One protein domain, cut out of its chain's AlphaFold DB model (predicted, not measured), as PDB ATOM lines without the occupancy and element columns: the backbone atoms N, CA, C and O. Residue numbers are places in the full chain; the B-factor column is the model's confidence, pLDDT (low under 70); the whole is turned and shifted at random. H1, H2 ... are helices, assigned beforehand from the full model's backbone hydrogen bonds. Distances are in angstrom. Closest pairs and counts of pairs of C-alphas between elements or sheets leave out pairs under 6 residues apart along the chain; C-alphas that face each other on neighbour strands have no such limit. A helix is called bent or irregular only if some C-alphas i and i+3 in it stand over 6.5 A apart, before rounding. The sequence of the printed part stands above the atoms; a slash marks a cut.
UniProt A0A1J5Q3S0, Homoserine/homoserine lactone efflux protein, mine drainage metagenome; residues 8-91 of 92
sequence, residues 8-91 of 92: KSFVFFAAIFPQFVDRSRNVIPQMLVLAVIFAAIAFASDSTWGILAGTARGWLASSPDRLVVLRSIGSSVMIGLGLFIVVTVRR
ATOM      1  N   LYS A   8     243.503 233.475 237.587       67.50
ATOM      2  CA  LYS A   8     244.619 233.001 236.760       67.50
ATOM      3  C   LYS A   8     244.422 231.557 236.293       67.50
ATOM      4  O   LYS A   8     244.666 231.267 235.127       67.50
ATOM      5  N   SER A   9     243.971 230.662 237.175       67.94
ATOM      6  CA  SER A   9     243.711 229.256 236.838       67.94
ATOM      7  C   SER A   9     242.520 229.125 235.891       67.94
ATOM      8  O   SER A   9     242.605 228.406 234.901       67.94
ATOM      9  N   PHE A  10     241.442 229.872 236.141       70.81
ATOM     10  CA  PHE A  10     240.285 229.885 235.245       70.81
ATOM     11  C   PHE A  10     240.647 230.423 233.853       70.81
ATOM     12  O   PHE A  10     240.321 229.795 232.849       70.81
ATOM     13  N   VAL A  11     241.387 231.537 233.788       75.12
ATOM     14  CA  VAL A  11     241.885 232.108 232.526       75.12
ATOM     15  C   VAL A  11     242.816 231.134 231.803       75.12
ATOM     16  O   VAL A  11     242.705 230.986 230.589       75.12
ATOM     17  N   PHE A  12     243.684 230.419 232.524       77.44
ATOM     18  CA  PHE A  12     244.541 229.384 231.941       77.44
ATOM     19  C   PHE A  12     243.716 228.271 231.281       77.44
ATOM     20  O   PHE A  12     243.952 227.947 230.118       77.44
ATOM     21  N   PHE A  13     242.701 227.732 231.966       76.25
ATOM     22  CA  PHE A  13     241.827 226.711 231.377       76.25
ATOM     23  C   PHE A  13     241.024 227.243 230.195       76.25
ATOM     24  O   PHE A  13     240.956 226.577 229.166       76.25
ATOM     25  N   ALA A  14     240.464 228.449 230.310       75.19
ATOM     26  CA  ALA A  14     239.720 229.090 229.231       75.19
ATOM     27  C   ALA A  14     240.595 229.355 227.992       75.19
ATOM     28  O   ALA A  14     240.091 229.310 226.874       75.19
ATOM     29  N   ALA A  15     241.898 229.591 228.165       79.00
ATOM     30  CA  ALA A  15     242.829 229.780 227.055       79.00
ATOM     31  C   ALA A  15     243.287 228.456 226.415       79.00
ATOM     32  O   ALA A  15     243.518 228.406 225.207       79.00
ATOM     33  N   ILE A  16     243.431 227.394 227.212       80.62
ATOM     34  CA  ILE A  16     244.099 226.150 226.803       80.62
ATOM     35  C   ILE A  16     243.100 225.065 226.416       80.62
ATOM     36  O   ILE A  16     243.220 224.490 225.340       80.62
ATOM     37  N   PHE A  17     242.085 224.788 227.239       81.44
ATOM     38  CA  PHE A  17     241.166 223.667 227.002       81.44
ATOM     39  C   PHE A  17     240.399 223.765 225.676       81.44
ATOM     40  O   PHE A  17     240.307 222.744 224.996       81.44
ATOM     41  N   PRO A  18     239.919 224.942 225.223       79.69
ATOM     42  CA  PRO A  18     239.244 225.052 223.929       79.69
ATOM     43  C   PRO A  18     240.116 224.713 222.713       79.69
ATOM     44  O   PRO A  18     239.568 224.588 221.620       79.69
ATOM     45  N   GLN A  19     241.442 224.607 222.870       82.31
ATOM     46  CA  GLN A  19     242.366 224.195 221.806       82.31
ATOM     47  C   GLN A  19     242.385 222.670 221.612       82.31
ATOM     48  O   GLN A  19     242.748 222.197 220.541       82.31
ATOM     49  N   PHE A  20     241.966 221.908 222.628       84.19
ATOM     50  CA  PHE A  20     241.966 220.438 222.635       84.19
ATOM     51  C   PHE A  20     240.578 219.831 222.402       84.19
ATOM     52  O   PHE A  20     240.415 218.617 222.497       84.19
ATOM     53  N   VAL A  21     239.570 220.665 222.137       86.88
ATOM     54  CA  VAL A  21     238.172 220.250 222.002       86.88
ATOM     55  C   VAL A  21     237.694 220.467 220.573       86.88
ATOM     56  O   VAL A  21     237.849 221.547 220.004       86.88
ATOM     57  N   ASP A  22     237.062 219.441 220.010       89.19
ATOM     58  CA  ASP A  22     236.413 219.525 218.707       89.19
ATOM     59  C   ASP A  22     235.076 220.272 218.831       89.19
ATOM     60  O   ASP A  22     234.142 219.802 219.490       89.19
ATOM     61  N   ARG A  23     234.990 221.439 218.181       85.88
ATOM     62  CA  ARG A  23     233.810 222.322 218.189       85.88
ATOM     63  C   ARG A  23     232.669 221.819 217.306       85.88
ATOM     64  O   ARG A  23     231.563 222.333 217.421       85.88
ATOM     65  N   SER A  24     232.920 220.840 216.436       88.69
ATOM     66  CA  SER A  24     231.872 220.215 215.617       88.69
ATOM     67  C   SER A  24     230.996 219.239 216.417       88.69
ATOM     68  O   SER A  24     229.928 218.838 215.959       88.69
ATOM     69  N   ARG A  25     231.424 218.885 217.637       87.69
ATOM     70  CA  ARG A  25     230.720 218.009 218.583       87.69
ATOM     71  C   ARG A  25     230.350 218.766 219.856       87.69
ATOM     72  O   ARG A  25     230.780 219.892 220.085       87.69
ATOM     73  N   ASN A  26     229.569 218.127 220.730       88.38
ATOM     74  CA  ASN A  26     229.252 218.707 222.033       88.38
ATOM     75  C   ASN A  26     230.539 218.894 222.866       88.38
ATOM     76  O   ASN A  26     231.268 217.940 223.148       88.38
ATOM     77  N   VAL A  27     230.801 220.146 223.237       88.69
ATOM     78  CA  VAL A  27     232.014 220.616 223.921       88.69
ATOM     79  C   VAL A  27     231.976 220.304 225.422       88.69
ATOM     80  O   VAL A  27     233.017 220.038 226.019       88.69
ATOM     81  N   ILE A  28     230.784 220.268 226.031       89.50
ATOM     82  CA  ILE A  28     230.594 220.071 227.478       89.50
ATOM     83  C   ILE A  28     231.268 218.787 228.003       89.50
ATOM     84  O   ILE A  28     232.079 218.893 228.927       89.50
ATOM     85  N   PRO A  29     231.016 217.583 227.445       90.88
ATOM     86  CA  PRO A  29     231.639 216.361 227.956       90.88
ATOM     87  C   PRO A  29     233.161 216.353 227.763       90.88
ATOM     88  O   PRO A  29     233.882 215.858 228.624       90.88
ATOM     89  N   GLN A  30     233.666 216.942 226.675       90.12
ATOM     90  CA  GLN A  30     235.105 217.021 226.410       90.12
ATOM     91  C   GLN A  30     235.805 217.930 227.432       90.12
ATOM     92  O   GLN A  30     236.846 217.567 227.977       90.12
ATOM     93  N   MET A  31     235.199 219.077 227.763       87.19
ATOM     94  CA  MET A  31     235.717 219.965 228.806       87.19
ATOM     95  C   MET A  31     235.683 219.322 230.195       87.19
ATOM     96  O   MET A  31     236.637 219.491 230.953       87.19
ATOM     97  N   LEU A  32     234.632 218.560 230.526       89.69
ATOM     98  CA  LEU A  32     234.563 217.817 231.791       89.69
ATOM     99  C   LEU A  32     235.683 216.777 231.901       89.69
ATOM    100  O   LEU A  32     236.336 216.701 232.939       89.69
ATOM    101  N   VAL A  33     235.954 216.020 230.834       91.69
ATOM    102  CA  VAL A  33     237.058 215.046 230.809       91.69
ATOM    103  C   VAL A  33     238.407 215.737 231.020       91.69
ATOM    104  O   VAL A  33     239.183 215.305 231.871       91.69
ATOM    105  N   LEU A  34     238.674 216.842 230.316       89.94
ATOM    106  CA  LEU A  34     239.910 217.616 230.488       89.94
ATOM    107  C   LEU A  34     240.055 218.162 231.915       89.94
ATOM    108  O   LEU A  34     241.136 218.084 232.499       89.94
ATOM    109  N   ALA A  35     238.964 218.663 232.501       85.75
ATOM    110  CA  ALA A  35     238.954 219.147 233.877       85.75
ATOM    111  C   ALA A  35     239.262 218.029 234.885       85.75
ATOM    112  O   ALA A  35     240.060 218.238 235.798       85.75
ATOM    113  N   VAL A  36     238.685 216.836 234.702       91.06
ATOM    114  CA  VAL A  36     238.948 215.669 235.560       91.06
ATOM    115  C   VAL A  36     240.398 215.205 235.438       91.06
ATOM    116  O   VAL A  36     241.045 214.987 236.460       91.06
ATOM    117  N   ILE A  37     240.935 215.103 234.218       92.62
ATOM    118  CA  ILE A  37     242.341 214.732 233.990       92.62
ATOM    119  C   ILE A  37     243.266 215.725 234.690       92.62
ATOM    120  O   ILE A  37     244.162 215.326 235.432       92.62
ATOM    121  N   PHE A  38     243.023 217.023 234.500       87.38
ATOM    122  CA  PHE A  38     243.816 218.052 235.154       87.38
ATOM    123  C   PHE A  38     243.736 217.944 236.682       87.38
ATOM    124  O   PHE A  38     244.768 217.969 237.351       87.38
ATOM    125  N   ALA A  39     242.532 217.794 237.239       87.19
ATOM    126  CA  ALA A  39     242.337 217.669 238.678       87.19
ATOM    127  C   ALA A  39     243.056 216.437 239.248       87.19
ATOM    128  O   ALA A  39     243.675 216.533 240.305       87.19
ATOM    129  N   ALA A  40     243.034 215.309 238.533       93.00
ATOM    130  CA  ALA A  40     243.747 214.098 238.921       93.00
ATOM    131  C   ALA A  40     245.269 214.307 238.932       93.00
ATOM    132  O   ALA A  40     245.930 213.935 239.900       93.00
ATOM    133  N   ILE A  41     245.825 214.953 237.901       92.19
ATOM    134  CA  ILE A  41     247.261 215.272 237.830       92.19
ATOM    135  C   ILE A  41     247.656 216.239 238.948       92.19
ATOM    136  O   ILE A  41     248.672 216.027 239.611       92.19
ATOM    137  N   ALA A  42     246.857 217.282 239.180       88.62
ATOM    138  CA  ALA A  42     247.097 218.253 240.240       88.62
ATOM    139  C   ALA A  42     247.078 217.575 241.617       88.62
ATOM    140  O   ALA A  42     248.009 217.737 242.398       88.62
ATOM    141  N   PHE A  43     246.068 216.744 241.879       90.12
ATOM    142  CA  PHE A  43     245.960 215.996 243.125       90.12
ATOM    143  C   PHE A  43     247.124 215.020 243.324       90.12
ATOM    144  O   PHE A  43     247.686 214.959 244.417       90.12
ATOM    145  N   ALA A  44     247.509 214.279 242.283       94.94
ATOM    146  CA  ALA A  44     248.647 213.368 242.338       94.94
ATOM    147  C   ALA A  44     249.943 214.131 242.635       94.94
ATOM    148  O   ALA A  44     250.682 213.750 243.537       94.94
ATOM    149  N   SER A  45     250.170 215.250 241.946       92.75
ATOM    150  CA  SER A  45     251.352 216.096 242.134       92.75
ATOM    151  C   SER A  45     251.424 216.664 243.553       92.75
ATOM    152  O   SER A  45     252.452 216.531 244.217       92.75
ATOM    153  N   ASP A  46     250.324 217.240 244.048       90.19
ATOM    154  CA  ASP A  46     250.240 217.794 245.402       90.19
ATOM    155  C   ASP A  46     250.427 216.702 246.462       90.19
ATOM    156  O   ASP A  46     251.118 216.912 247.458       90.19
ATOM    157  N   SER A  47     249.859 215.514 246.235       93.50
ATOM    158  CA  SER A  47     250.012 214.366 247.135       93.50
ATOM    159  C   SER A  47     251.453 213.865 247.164       93.50
ATOM    160  O   SER A  47     251.992 213.630 248.244       93.50
ATOM    161  N   THR A  48     252.111 213.751 246.007       95.38
ATOM    162  CA  THR A  48     253.528 213.376 245.921       95.38
ATOM    163  C   THR A  48     254.392 214.374 246.683       95.38
ATOM    164  O   THR A  48     255.196 213.963 247.519       95.38
ATOM    165  N   TRP A  49     254.192 215.678 246.474       92.00
ATOM    166  CA  TRP A  49     254.916 216.705 247.226       92.00
ATOM    167  C   TRP A  49     254.613 216.665 248.722       92.00
ATOM    168  O   TRP A  49     255.535 216.785 249.526       92.00
ATOM    169  N   GLY A  50     253.355 216.456 249.109       91.38
ATOM    170  CA  GLY A  50     252.945 216.336 250.507       91.38
ATOM    171  C   GLY A  50     253.609 215.155 251.215       91.38
ATOM    172  O   GLY A  50     254.163 215.321 252.304       91.38
ATOM    173  N   ILE A  51     253.618 213.981 250.577       93.50
ATOM    174  CA  ILE A  51     254.275 212.774 251.093       93.50
ATOM    175  C   ILE A  51     255.784 213.000 251.187       93.50
ATOM    176  O   ILE A  51     256.354 212.809 252.258       93.50
ATOM    177  N   LEU A  52     256.425 213.477 250.115       92.69
ATOM    178  CA  LEU A  52     257.865 213.746 250.103       92.69
ATOM    179  C   LEU A  52     258.264 214.752 251.186       92.69
ATOM    180  O   LEU A  52     259.229 214.517 251.910       92.69
ATOM    181  N   ALA A  53     257.513 215.843 251.343       89.75
ATOM    182  CA  ALA A  53     257.760 216.834 252.383       89.75
ATOM    183  C   ALA A  53     257.560 216.252 253.792       89.75
ATOM    184  O   ALA A  53     258.345 216.555 254.693       89.75
ATOM    185  N   GLY A  54     256.547 215.403 253.990       88.31
ATOM    186  CA  GLY A  54     256.303 214.699 255.251       88.31
ATOM    187  C   GLY A  54     257.434 213.734 255.609       88.31
ATOM    188  O   GLY A  54     257.972 213.793 256.715       88.31
ATOM    189  N   THR A  55     257.859 212.902 254.656       90.25
ATOM    190  CA  THR A  55     258.983 211.973 254.815       90.25
ATOM    191  C   THR A  55     260.292 212.720 255.063       90.25
ATOM    192  O   THR A  55     261.014 212.394 256.005       90.25
ATOM    193  N   ALA A  56     260.578 213.763 254.277       88.88
ATOM    194  CA  ALA A  56     261.760 214.596 254.459       88.88
ATOM    195  C   ALA A  56     261.760 215.267 255.835       88.88
ATOM    196  O   ALA A  56     262.782 215.258 256.516       88.88
ATOM    197  N   ARG A  57     260.614 215.792 256.289       86.50
ATOM    198  CA  ARG A  57     260.473 216.363 257.635       86.50
ATOM    199  C   ARG A  57     260.765 215.328 258.718       86.50
ATOM    200  O   ARG A  57     261.490 215.654 259.651       86.50
ATOM    201  N   GLY A  58     260.247 214.106 258.593       87.31
ATOM    202  CA  GLY A  58     260.546 213.018 259.530       87.31
ATOM    203  C   GLY A  58     262.040 212.677 259.578       87.31
ATOM    204  O   GLY A  58     262.620 212.568 260.654       87.31
ATOM    205  N   TRP A  59     262.687 212.592 258.414       88.88
ATOM    206  CA  TRP A  59     264.126 212.326 258.299       88.88
ATOM    207  C   TRP A  59     265.010 213.475 258.815       88.88
ATOM    208  O   TRP A  59     266.066 213.235 259.399       88.88
ATOM    209  N   LEU A  60     264.587 214.724 258.618       88.19
ATOM    210  CA  LEU A  60     265.264 215.903 259.159       88.19
ATOM    211  C   LEU A  60     265.119 215.965 260.681       88.19
ATOM    212  O   LEU A  60     266.095 216.217 261.377       88.19
ATOM    213  N   ALA A  61     263.923 215.683 261.202       85.19
ATOM    214  CA  ALA A  61     263.648 215.678 262.637       85.19
ATOM    215  C   ALA A  61     264.414 214.584 263.400       85.19
ATOM    216  O   ALA A  61     264.528 214.667 264.620       85.19
ATOM    217  N   SER A  62     264.978 213.590 262.705       88.00
ATOM    218  CA  SER A  62     265.774 212.535 263.334       88.00
ATOM    219  C   SER A  62     267.141 213.013 263.847       88.00
ATOM    220  O   SER A  62     267.817 212.254 264.534       88.00
ATOM    221  N   SER A  63     267.607 214.210 263.472       89.31
ATOM    222  CA  SER A  63     268.890 214.755 263.930       89.31
ATOM    223  C   SER A  63     268.875 216.293 263.936       89.31
ATOM    224  O   SER A  63     268.620 216.898 262.891       89.31
ATOM    225  N   PRO A  64     269.204 216.943 265.070       85.38
ATOM    226  CA  PRO A  64     269.289 218.403 265.162       85.38
ATOM    227  C   PRO A  64     270.240 219.026 264.130       85.38
ATOM    228  O   PRO A  64     269.915 220.056 263.541       85.38
ATOM    229  N   ASP A  65     271.367 218.371 263.839       89.44
ATOM    230  CA  ASP A  65     272.375 218.881 262.902       89.44
ATOM    231  C   ASP A  65     271.834 218.984 261.471       89.44
ATOM    232  O   ASP A  65     272.106 219.954 260.760       89.44
ATOM    233  N   ARG A  66     270.992 218.031 261.046       88.88
ATOM    234  CA  ARG A  66     270.380 218.041 259.704       88.88
ATOM    235  C   ARG A  66     269.429 219.220 259.522       88.88
ATOM    236  O   ARG A  66     269.411 219.841 258.459       88.88
ATOM    237  N   LEU A  67     268.669 219.558 260.564       87.56
ATOM    238  CA  LEU A  67     267.801 220.735 260.569       87.56
ATOM    239  C   LEU A  67     268.610 222.035 260.500       87.56
ATOM    240  O   LEU A  67     268.229 222.948 259.764       87.56
ATOM    241  N   VAL A  68     269.728 222.113 261.228       89.69
ATOM    242  CA  VAL A  68     270.619 223.283 261.212       89.69
ATOM    243  C   VAL A  68     271.227 223.488 259.823       89.69
ATOM    244  O   VAL A  68     271.169 224.602 259.298       89.69
ATOM    245  N   VAL A  69     271.731 222.426 259.185       89.44
ATOM    246  CA  VAL A  69     272.289 222.492 257.823       89.44
ATOM    247  C   VAL A  69     271.235 222.953 256.818       89.44
ATOM    248  O   VAL A  69     271.479 223.899 256.070       89.44
ATOM    249  N   LEU A  70     270.037 222.356 256.833       90.12
ATOM    250  CA  LEU A  70     268.967 222.746 255.912       90.12
ATOM    251  C   LEU A  70     268.569 224.218 256.087       90.12
ATOM    252  O   LEU A  70     268.404 224.943 255.105       90.12
ATOM    253  N   ARG A  71     268.443 224.676 257.337       88.06
ATOM    254  CA  ARG A  71     268.112 226.070 257.647       88.06
ATOM    255  C   ARG A  71     269.208 227.030 257.186       88.06
ATOM    256  O   ARG A  71     268.890 228.101 256.667       88.06
ATOM    257  N   SER A  72     270.473 226.655 257.353       91.19
ATOM    258  CA  SER A  72     271.620 227.452 256.909       91.19
ATOM    259  C   SER A  72     271.651 227.600 255.384       91.19
ATOM    260  O   SER A  72     271.776 228.715 254.869       91.19
ATOM    261  N   ILE A  73     271.421 226.503 254.651       93.12
ATOM    262  CA  ILE A  73     271.320 226.516 253.184       93.12
ATOM    263  C   ILE A  73     270.157 227.410 252.740       93.12
ATOM    264  O   ILE A  73     270.355 228.309 251.925       93.12
ATOM    265  N   GLY A  74     268.964 227.217 253.312       91.62
ATOM    266  CA  GLY A  74     267.786 228.018 252.970       91.62
ATOM    267  C   GLY A  74     268.000 229.515 253.210       91.62
ATOM    268  O   GLY A  74     267.648 230.338 252.366       91.62
ATOM    269  N   SER A  75     268.649 229.870 254.323       91.44
ATOM    270  CA  SER A  75     268.978 231.262 254.653       91.44
ATOM    271  C   SER A  75     269.988 231.857 253.666       91.44
ATOM    272  O   SER A  75     269.794 232.969 253.183       91.44
ATOM    273  N   SER A  76     271.024 231.096 253.305       95.38
ATOM    274  CA  SER A  76     272.048 231.521 252.339       95.38
ATOM    275  C   SER A  76     271.451 231.772 250.953       95.38
ATOM    276  O   SER A  76     271.745 232.785 250.321       95.38
ATOM    277  N   VAL A  77     270.554 230.889 250.503       96.25
ATOM    278  CA  VAL A  77     269.839 231.030 249.226       96.25
ATOM    279  C   VAL A  77     268.951 232.276 249.224       96.25
ATOM    280  O   VAL A  77     268.981 233.039 248.261       96.25
ATOM    281  N   MET A  78     268.200 232.524 250.302       94.69
ATOM    282  CA  MET A  78     267.344 233.711 250.424       94.69
ATOM    283  C   MET A  78     268.145 235.016 250.399       94.69
ATOM    284  O   MET A  78     267.764 235.955 249.700       94.69
ATOM    285  N   ILE A  79     269.280 235.068 251.104       95.94
ATOM    286  CA  ILE A  79     270.183 236.225 251.070       95.94
ATOM    287  C   ILE A  79     270.727 236.429 249.651       95.94
ATOM    288  O   ILE A  79     270.675 237.542 249.128       95.94
ATOM    289  N   GLY A  80     271.191 235.358 248.997       96.00
ATOM    290  CA  GLY A  80     271.707 235.411 247.629       96.00
ATOM    291  C   GLY A  80     270.676 235.922 246.618       96.00
ATOM    292  O   GLY A  80     270.983 236.809 245.823       96.00
ATOM    293  N   LEU A  81     269.436 235.429 246.688       95.44
ATOM    294  CA  LEU A  81     268.323 235.896 245.852       95.44
ATOM    295  C   LEU A  81     267.985 237.368 246.108       95.44
ATOM    296  O   LEU A  81     267.813 238.124 245.154       95.44
ATOM    297  N   GLY A  82     267.930 237.792 247.372       94.69
ATOM    298  CA  GLY A  82     267.694 239.193 247.724       94.69
ATOM    299  C   GLY A  82     268.762 240.119 247.141       94.69
ATOM    300  O   GLY A  82     268.439 241.129 246.514       94.69
ATOM    301  N   LEU A  83     270.035 239.738 247.266       96.44
ATOM    302  CA  LEU A  83     271.152 240.474 246.672       96.44
ATOM    303  C   LEU A  83     271.073 240.497 245.141       96.44
ATOM    304  O   LEU A  83     271.256 241.552 244.537       96.44
ATOM    305  N   PHE A  84     270.754 239.364 244.513       95.38
ATOM    306  CA  PHE A  84     270.593 239.268 243.063       95.38
ATOM    307  C   PHE A  84     269.496 240.205 242.541       95.38
ATOM    308  O   PHE A  84     269.701 240.905 241.547       95.38
ATOM    309  N   ILE A  85     268.358 240.272 243.237       96.12
ATOM    310  CA  ILE A  85     267.265 241.187 242.891       96.12
ATOM    311  C   ILE A  85     267.726 242.641 243.018       96.12
ATOM    312  O   ILE A  85     267.538 243.414 242.082       96.12
ATOM    313  N   VAL A  86     268.386 243.014 244.121       96.06
ATOM    314  CA  VAL A  86     268.908 244.379 244.315       96.06
ATOM    315  C   VAL A  86     269.885 244.766 243.204       96.06
ATOM    316  O   VAL A  86     269.813 245.878 242.687       96.06
ATOM    317  N   VAL A  87     270.782 243.861 242.808       95.12
ATOM    318  CA  VAL A  87     271.740 244.114 241.721       95.12
ATOM    319  C   VAL A  87     271.031 244.263 240.375       95.12
ATOM    320  O   VAL A  87     271.385 245.151 239.606       95.12
ATOM    321  N   THR A  88     270.033 243.426 240.093       93.00
ATOM    322  CA  THR A  88     269.302 243.448 238.816       93.00
ATOM    323  C   THR A  88     268.439 244.701 238.688       93.00
ATOM    324  O   THR A  88     268.476 245.359 237.655       93.00
ATOM    325  N   VAL A  89     267.731 245.086 239.755       88.00
ATOM    326  CA  VAL A  89     266.907 246.307 239.787       88.00
ATOM    327  C   VAL A  89     267.762 247.569 239.688       88.00
ATOM    328  O   VAL A  89     267.347 248.527 239.058       88.00
ATOM    329  N   ARG A  90     268.975 247.585 240.257       75.56
ATOM    330  CA  ARG A  90     269.901 248.727 240.125       75.56
ATOM    331  C   ARG A  90     270.523 248.872 238.728       75.56
ATOM    332  O   ARG A  90     271.208 249.863 238.493       75.56
ATOM    333  N   ARG A  91     270.368 247.878 237.847       67.44
ATOM    334  CA  ARG A  91     270.934 247.861 236.485       67.44
ATOM    335  C   ARG A  91     269.911 248.155 235.379       67.44
ATOM    336  O   ARG A  91     270.335 248.253 234.230       67.44
TER     337      ARG A  91
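What this domain is: This is residues 8 to 91 of the 92 residues of the protein "Homoserine/homoserine lactone efflux protein" of mine drainage metagenome (UniProt A0A1J5Q3S0). Two long helices, H2 and H3, meet near their ends as a wide, open V, joined by a tight link. A short helix, H1, comes first and folds back toward the far end of H2, meeting it with few residues, and the space between H1 and H3 is empty. The printed part has 84 residues with three named helices in the order H1, H2, H3 and no named strand, and its class is all helix. It is extended, with a radius of gyration of the C-alphas of 21.5 A, and flat, spanning 61 by 44 by 13 A.

Where its parts are: H1 is residues 8 to 19, beginning at C-alpha 8 (244.619, 233.001, 236.760). It is only just irregular, with C-alphas 15 and 18 at 6.7 A. H2, residues 27 to 61, is the longest helix at 50.2 A, from C-alpha 27 at (232.014, 220.616, 223.921). H3, residues 64 to 89, is 37.8 A long and ends at C-alpha 89 (266.907, 246.307, 239.787).

How they stand to each other: H1 only just touches H2, with 3 pairs of C-alphas within 8 A, through its residues 17 to 18 alone and residues 31 to 34 of H2. The closest C-alphas are those of Phe 17 and Met 31, 6.8 A apart. The two run opposite ways at a steep tilt of 47 degrees. H2 and H3 touch only at the corner by their link, and only just, with 3 pairs; their closest C-alphas are those of Leu 60 and Arg 66, 5.6 A apart. Their tilt is steep, 56 degrees, opposite ways. H1 and H3 are apart. Every O i to N i+4 pair is within hydrogen-bond range in H2 and H3, and 6 of 8 in H1.

The domain as a whole: The C-alphas of Ser 24 and Asp 65, 62.3 A apart, are the two farthest apart. Residues 39 to 56, 61 to 66 and 71 to 91 stand free. The link from H1 to H2 is short, and the printed part has no cut. The mean pLDDT of the printed part is 88.1; residues 8 to 9 and residue 91 are under 70.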